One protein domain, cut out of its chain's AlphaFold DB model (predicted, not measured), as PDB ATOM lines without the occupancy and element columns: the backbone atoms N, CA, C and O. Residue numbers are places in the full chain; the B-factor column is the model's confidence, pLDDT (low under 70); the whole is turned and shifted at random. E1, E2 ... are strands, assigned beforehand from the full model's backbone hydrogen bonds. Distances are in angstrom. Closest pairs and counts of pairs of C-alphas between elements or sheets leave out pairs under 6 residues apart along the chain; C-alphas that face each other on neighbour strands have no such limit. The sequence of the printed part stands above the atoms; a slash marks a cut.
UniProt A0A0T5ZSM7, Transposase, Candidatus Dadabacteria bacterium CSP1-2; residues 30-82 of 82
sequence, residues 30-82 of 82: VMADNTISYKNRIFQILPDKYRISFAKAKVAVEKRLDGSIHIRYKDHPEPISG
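What this domain is: This is residues 30 to 82 of the 82 residues of the protein "Transposase" of Candidatus Dadabacteria bacterium CSP1-2 (UniProt A0A0T5ZSM7). With little regular structure, this is two small strand hairpins, E1 with E2 and E3 with E4, joined by a long loop, residues 45 to 57; after E4 the tail folds back near E4. The 53 printed residues hold four named strands, E1 to E4, in two antiparallel two-strand sheets, and no named helix. The class is all strand, with only 18 residues in named elements. The whole is compact, radius of gyration of the C-alphas 10.7 A, spans 30 by 24 by 16 A.

How they stand to each other: E1, residues 35 to 38, and E2, residues 41 to 44, form an antiparallel hairpin at 154 degrees; N 36 and O 43 are 2.9 A apart. E3, residues 58 to 63, and E4, residues 69 to 72, form another at 151 degrees; N 62 and O 70 are 2.8 A apart. E1 and E3 are only just apart, at 8.0 A.

Where its parts are: E1 begins at C-alpha 35 (19.819, -37.476, -41.907) and spans 9.9 A, E2 10.0 A, E3 16.4 A and E4 10.0 A, ending at C-alpha 72 (25.735, -47.519, -35.702).

The domain as a whole: The C-alphas of Ile 52 and Leu 65 are farthest apart, 30.6 A. The printed part has no cut; the link E2 to E3 is long. Residue 82 is under pLDDT 70.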
ATOM      1  N   VAL A  30      26.387 -39.288 -43.069       98.19
ATOM      2  CA  VAL A  30      25.318 -38.452 -42.519       98.19
ATOM      3  C   VAL A  30      25.345 -37.074 -43.177       98.19
ATOM      4  O   VAL A  30      26.400 -36.440 -43.283       98.19
ATOM      5  N   MET A  31      24.178 -36.614 -43.610       98.31
ATOM      6  CA  MET A  31      23.962 -35.325 -44.258       98.31
ATOM      7  C   MET A  31      24.071 -34.163 -43.255       98.31
ATOM      8  O   MET A  31      24.185 -34.358 -42.044       98.31
ATOM      9  N   ALA A  32      24.082 -32.926 -43.761       97.62
ATOM     10  CA  ALA A  32      24.242 -31.729 -42.930       97.62
ATOM     11  C   ALA A  32      23.091 -31.525 -41.925       97.62
ATOM     12  O   ALA A  32      23.316 -30.982 -40.847       97.62
ATOM     13  N   ASP A  33      21.895 -32.005 -42.254       96.62
ATOM     14  CA  ASP A  33      20.679 -31.971 -41.434       96.62
ATOM     15  C   ASP A  33      20.556 -33.169 -40.469       96.62
ATOM     16  O   ASP A  33      19.501 -33.399 -39.883       96.62
ATOM     17  N   ASN A  34      21.641 -33.930 -40.267       96.69
ATOM     18  CA  ASN A  34      21.666 -35.152 -39.459       96.69
ATOM     19  C   ASN A  34      20.779 -36.291 -39.985       96.69
ATOM     20  O   ASN A  34      20.357 -37.151 -39.215       96.69
ATOM     21  N   THR A  35      20.542 -36.356 -41.295       97.56
ATOM     22  CA  THR A  35      19.819 -37.476 -41.907       97.56
ATOM     23  C   THR A  35      20.727 -38.452 -42.656       97.56
ATOM     24  O   THR A  35      21.857 -38.137 -43.037       97.56
ATOM     25  N   ILE A  36      20.214 -39.657 -42.917       97.94
ATOM     26  CA  ILE A  36      20.712 -40.544 -43.976       97.94
ATOM     27  C   ILE A  36      19.566 -40.990 -44.886       97.94
ATOM     28  O   ILE A  36      18.425 -41.118 -44.441       97.94
ATOM     29  N   SER A  37      19.884 -41.312 -46.141       96.75
ATOM     30  CA  SER A  37      18.967 -42.009 -47.048       96.75
ATOM     31  C   SER A  37      19.332 -43.490 -47.155       96.75
ATOM     32  O   SER A  37      20.488 -43.857 -47.404       96.75
ATOM     33  N   TYR A  38      18.339 -44.356 -46.970       96.50
ATOM     34  CA  TYR A  38      18.484 -45.799 -47.088       96.50
ATOM     35  C   TYR A  38      17.193 -46.440 -47.603       96.50
ATOM     36  O   TYR A  38      16.140 -46.294 -46.990       96.50
ATOM     37  N   LYS A  39      17.273 -47.165 -48.730       94.25
ATOM     38  CA  LYS A  39      16.151 -47.914 -49.339       94.25
ATOM     39  C   LYS A  39      14.858 -47.082 -49.434       94.25
ATOM     40  O   LYS A  39      13.810 -47.495 -48.950       94.25
ATOM     41  N   ASN A  40      14.958 -45.900 -50.044       94.44
ATOM     42  CA  ASN A  40      13.859 -44.943 -50.243       94.44
ATOM     43  C   ASN A  40      13.226 -44.410 -48.945       94.44
ATOM     44  O   ASN A  40      12.104 -43.909 -48.959       94.44
ATOM     45  N   ARG A  41      13.941 -44.496 -47.823       95.38
ATOM     46  CA  ARG A  41      13.545 -43.916 -46.540       95.38
ATOM     47  C   ARG A  41      14.627 -42.966 -46.049       95.38
ATOM     48  O   ARG A  41      15.814 -43.200 -46.276       95.38
ATOM     49  N   ILE A  42      14.199 -41.912 -45.365       96.38
ATOM     50  CA  ILE A  42      15.082 -40.965 -44.687       96.38
ATOM     51  C   ILE A  42      15.030 -41.272 -43.194       96.38
ATOM     52  O   ILE A  42      13.947 -41.436 -42.633       96.38
ATOM     53  N   PHE A  43      16.197 -41.363 -42.565       96.50
ATOM     54  CA  PHE A  43      16.333 -41.579 -41.129       96.50
ATOM     55  C   PHE A  43      16.994 -40.355 -40.509       96.50
ATOM     56  O   PHE A  43      18.120 -40.021 -40.881       96.50
ATOM     57  N   GLN A  44      16.298 -39.702 -39.577       96.50
ATOM     58  CA  GLN A  44      16.857 -38.638 -38.749       96.50
ATOM     59  C   GLN A  44      17.665 -39.263 -37.613       96.50
ATOM     60  O   GLN A  44      17.164 -40.118 -36.886       96.50
ATOM     61  N   ILE A  45      18.898 -38.807 -37.445       96.31
ATOM     62  CA  ILE A  45      19.750 -39.169 -36.319       96.31
ATOM     63  C   ILE A  45      19.649 -38.036 -35.306       96.31
ATOM     64  O   ILE A  45      19.901 -36.871 -35.630       96.31
ATOM     65  N   LEU A  46      19.235 -38.373 -34.088       94.50
ATOM     66  CA  LEU A  46      19.119 -37.399 -33.016       94.50
ATOM     67  C   LEU A  46      20.465 -37.230 -32.300       94.50
ATOM     68  O   LEU A  46      21.278 -38.155 -32.277       94.50
ATOM     69  N   PRO A  47      20.714 -36.052 -31.712       93.44
ATOM     70  CA  PRO A  47      21.784 -35.880 -30.746       93.44
ATOM     71  C   PRO A  47      21.639 -36.850 -29.574       93.44
ATOM     72  O   PRO A  47      20.527 -37.194 -29.174       93.44
ATOM     73  N   ASP A  48      22.761 -37.205 -28.964       92.75
ATOM     74  CA  ASP A  48      22.781 -37.950 -27.712       92.75
ATOM     75  C   ASP A  48      23.736 -37.304 -26.698       92.75
ATOM     76  O   ASP A  48      24.306 -36.232 -26.923       92.75
ATOM     77  N   LYS A  49      23.905 -37.964 -25.548       92.19
ATOM     78  CA  LYS A  49      24.759 -37.486 -24.452       92.19
ATOM     79  C   LYS A  49      26.251 -37.399 -24.808       92.19
ATOM     80  O   LYS A  49      26.999 -36.759 -24.077       92.19
ATOM     81  N   TYR A  50      26.694 -38.050 -25.882       91.56
ATOM     82  CA  TYR A  50      28.084 -38.069 -26.331       91.56
ATOM     83  C   TYR A  50      28.327 -37.125 -27.510       91.56
ATOM     84  O   TYR A  50      29.452 -36.654 -27.696       91.56
ATOM     85  N   ARG A  51      27.304 -36.859 -28.331       92.75
ATOM     86  CA  ARG A  51      27.461 -36.096 -29.567       92.75
ATOM     87  C   ARG A  51      26.220 -35.280 -29.921       92.75
ATOM     88  O   ARG A  51      25.152 -35.812 -30.202       92.75
ATOM     89  N   ILE A  52      26.418 -33.966 -30.042       94.25
ATOM     90  CA  ILE A  52      25.359 -33.006 -30.390       94.25
ATOM     91  C   ILE A  52      24.899 -33.069 -31.858       94.25
ATOM     92  O   ILE A  52      23.851 -32.539 -32.199       94.25
ATOM     93  N   SER A  53      25.713 -33.631 -32.756       95.38
ATOM     94  CA  SER A  53      25.421 -33.719 -34.193       95.38
ATOM     95  C   SER A  53      26.330 -34.741 -34.863       95.38
ATOM     96  O   SER A  53      27.552 -34.683 -34.719       95.38
ATOM     97  N   PHE A  54      25.750 -35.648 -35.639       96.75
ATOM     98  CA  PHE A  54      26.425 -36.665 -36.440       96.75
ATOM     99  C   PHE A  54      26.704 -36.223 -37.879       96.75
ATOM    100  O   PHE A  54      27.224 -37.024 -38.650       96.75
ATOM    101  N   ALA A  55      26.425 -34.973 -38.253       97.44
ATOM    102  CA  ALA A  55      26.671 -34.467 -39.601       97.44
ATOM    103  C   ALA A  55      28.084 -34.822 -40.106       97.44
ATOM    104  O   ALA A  55      29.081 -34.676 -39.389       97.44
ATOM    105  N   LYS A  56      28.160 -35.300 -41.355       97.88
ATOM    106  CA  LYS A  56      29.371 -35.793 -42.042       97.88
ATOM    107  C   LYS A  56      29.995 -37.066 -41.451       97.88
ATOM    108  O   LYS A  56      31.015 -37.530 -41.964       97.88
ATOM    109  N   ALA A  57      29.426 -37.657 -40.401       97.44
ATOM    110  CA  ALA A  57      29.908 -38.924 -39.865       97.44
ATOM    111  C   ALA A  57      29.677 -40.069 -40.860       97.44
ATOM    112  O   ALA A  57      28.663 -40.109 -41.555       97.44
ATOM    113  N   LYS A  58      30.602 -41.032 -40.893       98.19
ATOM    114  CA  LYS A  58      30.365 -42.338 -41.516       98.19
ATOM    115  C   LYS A  58      29.673 -43.241 -40.504       98.19
ATOM    116  O   LYS A  58      30.186 -43.414 -39.399       98.19
ATOM    117  N   VAL A  59      28.536 -43.801 -40.890       97.94
ATOM    118  CA  VAL A  59      27.713 -44.691 -40.067       97.94
ATOM    119  C   VAL A  59      27.479 -46.005 -40.800       97.94
ATOM    120  O   VAL A  59      27.453 -46.035 -42.032       97.94
ATOM    121  N   ALA A  60      27.322 -47.090 -40.052       97.69
ATOM    122  CA  ALA A  60      26.889 -48.373 -40.580       97.69
ATOM    123  C   ALA A  60      25.369 -48.473 -40.445       97.69
ATOM    124  O   ALA A  60      24.835 -48.318 -39.352       97.69
ATOM    125  N   VAL A  61      24.677 -48.713 -41.552       97.50
ATOM    126  CA  VAL A  61      23.266 -49.092 -41.566       97.50
ATOM    127  C   VAL A  61      23.195 -50.603 -41.533       97.50
ATOM    128  O   VAL A  61      23.791 -51.276 -42.372       97.50
ATOM    129  N   GLU A  62      22.464 -51.124 -40.567       96.38
ATOM    130  CA  GLU A  62      22.405 -52.536 -40.260       96.38
ATOM    131  C   GLU A  62      20.996 -53.043 -40.448       96.38
ATOM    132  O   GLU A  62      20.077 -52.613 -39.755       96.38
ATOM    133  N   LYS A  63      20.844 -53.974 -41.382       96.31
ATOM    134  CA  LYS A  63      19.598 -54.691 -41.587       96.31
ATOM    135  C   LYS A  63      19.700 -56.053 -40.918       96.31
ATOM    136  O   LYS A  63      20.485 -56.897 -41.359       96.31
ATOM    137  N   ARG A  64      18.930 -56.241 -39.850       95.12
ATOM    138  CA  ARG A  64      18.837 -57.505 -39.104       95.12
ATOM    139  C   ARG A  64      17.931 -58.508 -39.819       95.12
ATOM    140  O   ARG A  64      17.268 -58.165 -40.803       95.12
ATOM    141  N   LEU A  65      17.933 -59.755 -39.347       95.62
ATOM    142  CA  LEU A  65      17.173 -60.852 -39.962       95.62
ATOM    143  C   LEU A  65      15.657 -60.642 -39.861       95.62
ATOM    144  O   LEU A  65      14.934 -60.979 -40.795       95.62
ATOM    145  N   ASP A  66      15.196 -60.012 -38.781       94.81
ATOM    146  CA  ASP A  66      13.804 -59.580 -38.596       94.81
ATOM    147  C   ASP A  66      13.399 -58.389 -39.492       94.81
ATOM    148  O   ASP A  66      12.239 -57.987 -39.530       94.81
ATOM    149  N   GLY A  67      14.352 -57.822 -40.240       93.06
ATOM    150  CA  GLY A  67      14.148 -56.678 -41.119       93.06
ATOM    151  C   GLY A  67      14.255 -55.314 -40.433       93.06
ATOM    152  O   GLY A  67      14.152 -54.299 -41.130       93.06
ATOM    153  N   SER A  68      14.496 -55.265 -39.120       94.00
ATOM    154  CA  SER A  68      14.755 -54.019 -38.398       94.00
ATOM    155  C   SER A  68      16.029 -53.342 -38.906       94.00
ATOM    156  O   SER A  68      16.978 -53.984 -39.375       94.00
ATOM    157  N   ILE A  69      16.018 -52.009 -38.851       95.50
ATOM    158  CA  ILE A  69      17.122 -51.165 -39.299       95.50
ATOM    159  C   ILE A  69      17.717 -50.459 -38.093       95.50
ATOM    160  O   ILE A  69      17.013 -49.748 -37.384       95.50
ATOM    161  N   HIS A  70      19.022 -50.617 -37.909       95.94
ATOM    162  CA  HIS A  70      19.786 -49.939 -36.871       95.94
ATOM    163  C   HIS A  70      20.936 -49.161 -37.502       95.94
ATOM    164  O   HIS A  70      21.590 -49.642 -38.421       95.94
ATOM    165  N   ILE A  71      21.202 -47.954 -37.018       97.31
ATOM    166  CA  ILE A  71      22.326 -47.132 -37.474       97.31
ATOM    167  C   ILE A  71      23.377 -47.134 -36.369       97.31
ATOM    168  O   ILE A  71      23.072 -46.748 -35.249       97.31
ATOM    169  N   ARG A  72      24.615 -47.541 -36.657       95.75
ATOM    170  CA  ARG A  72      25.735 -47.519 -35.702       95.75
ATOM    171  C   ARG A  72      26.828 -46.549 -36.112       95.75
ATOM    172  O   ARG A  72      27.124 -46.366 -37.294       95.75
ATOM    173  N   TYR A  73      27.468 -45.965 -35.106       96.56
ATOM    174  CA  TYR A  73      28.589 -45.051 -35.273       96.56
ATOM    175  C   TYR A  73      29.778 -45.502 -34.430       96.56
ATOM    176  O   TYR A  73      29.749 -45.352 -33.216       96.56
ATOM    177  N   LYS A  74      30.850 -45.993 -35.064       93.31
ATOM    178  CA  LYS A  74      32.078 -46.428 -34.366       93.31
ATOM    179  C   LYS A  74      31.751 -47.341 -33.164       93.31
ATOM    180  O   LYS A  74      30.889 -48.206 -33.285       93.31
ATOM    181  N   ASP A  75      32.394 -47.095 -32.027       90.25
ATOM    182  CA  ASP A  75      32.234 -47.812 -30.760       90.25
ATOM    183  C   ASP A  75      31.111 -47.218 -29.894       90.25
ATOM    184  O   ASP A  75      31.139 -47.317 -28.667       90.25
ATOM    185  N   HIS A  76      30.140 -46.539 -30.516       90.75
ATOM    186  CA  HIS A  76      28.975 -46.056 -29.791       90.75
ATOM    187  C   HIS A  76      28.248 -47.254 -29.157       90.75
ATOM    188  O   HIS A  76      28.015 -48.248 -29.853       90.75
ATOM    189  N   PRO A  77      27.909 -47.187 -27.855       86.88
ATOM    190  CA  PRO A  77      27.450 -48.354 -27.101       86.88
ATOM    191  C   PRO A  77      26.155 -48.947 -27.658       86.88
ATOM    192  O   PRO A  77      25.969 -50.158 -27.635       86.88
ATOM    193  N   GLU A  78      25.292 -48.096 -28.206       89.38
ATOM    194  CA  GLU A  78      24.021 -48.480 -28.810       89.38
ATOM    195  C   GLU A  78      23.897 -47.912 -30.228       89.38
ATOM    196  O   GLU A  78      24.594 -46.948 -30.574       89.38
ATOM    197  N   PRO A  79      23.008 -48.464 -31.069       91.81
ATOM    198  CA  PRO A  79      22.592 -47.793 -32.290       91.81
ATOM    199  C   PRO A  79      22.151 -46.343 -32.025       91.81
ATOM    200  O   PRO A  79      21.477 -46.053 -31.044       91.81
ATOM    201  N   ILE A  80      22.537 -45.438 -32.920       92.81
ATOM    202  CA  ILE A  80      22.226 -44.000 -32.888       92.81
ATOM    203  C   ILE A  80      20.931 -43.658 -33.645       92.81
ATOM    204  O   ILE A  80      20.503 -42.507 -33.672       92.81
ATOM    205  N   SER A  81      20.312 -44.650 -34.290       79.69
ATOM    206  CA  SER A  81      18.910 -44.569 -34.700       79.69
ATOM    207  C   SER A  81      18.036 -44.942 -33.509       79.69
ATOM    208  O   SER A  81      18.205 -46.042 -32.974       79.69
ATOM    209  N   GLY A  82      17.122 -44.046 -33.130       60.34
ATOM    210  CA  GLY A  82      15.988 -44.408 -32.276       60.34
ATOM    211  C   GLY A  82      15.088 -45.447 -32.933       60.34
ATOM    212  O   GLY A  82      15.101 -45.533 -34.185       60.34
TER     213      GLY A  82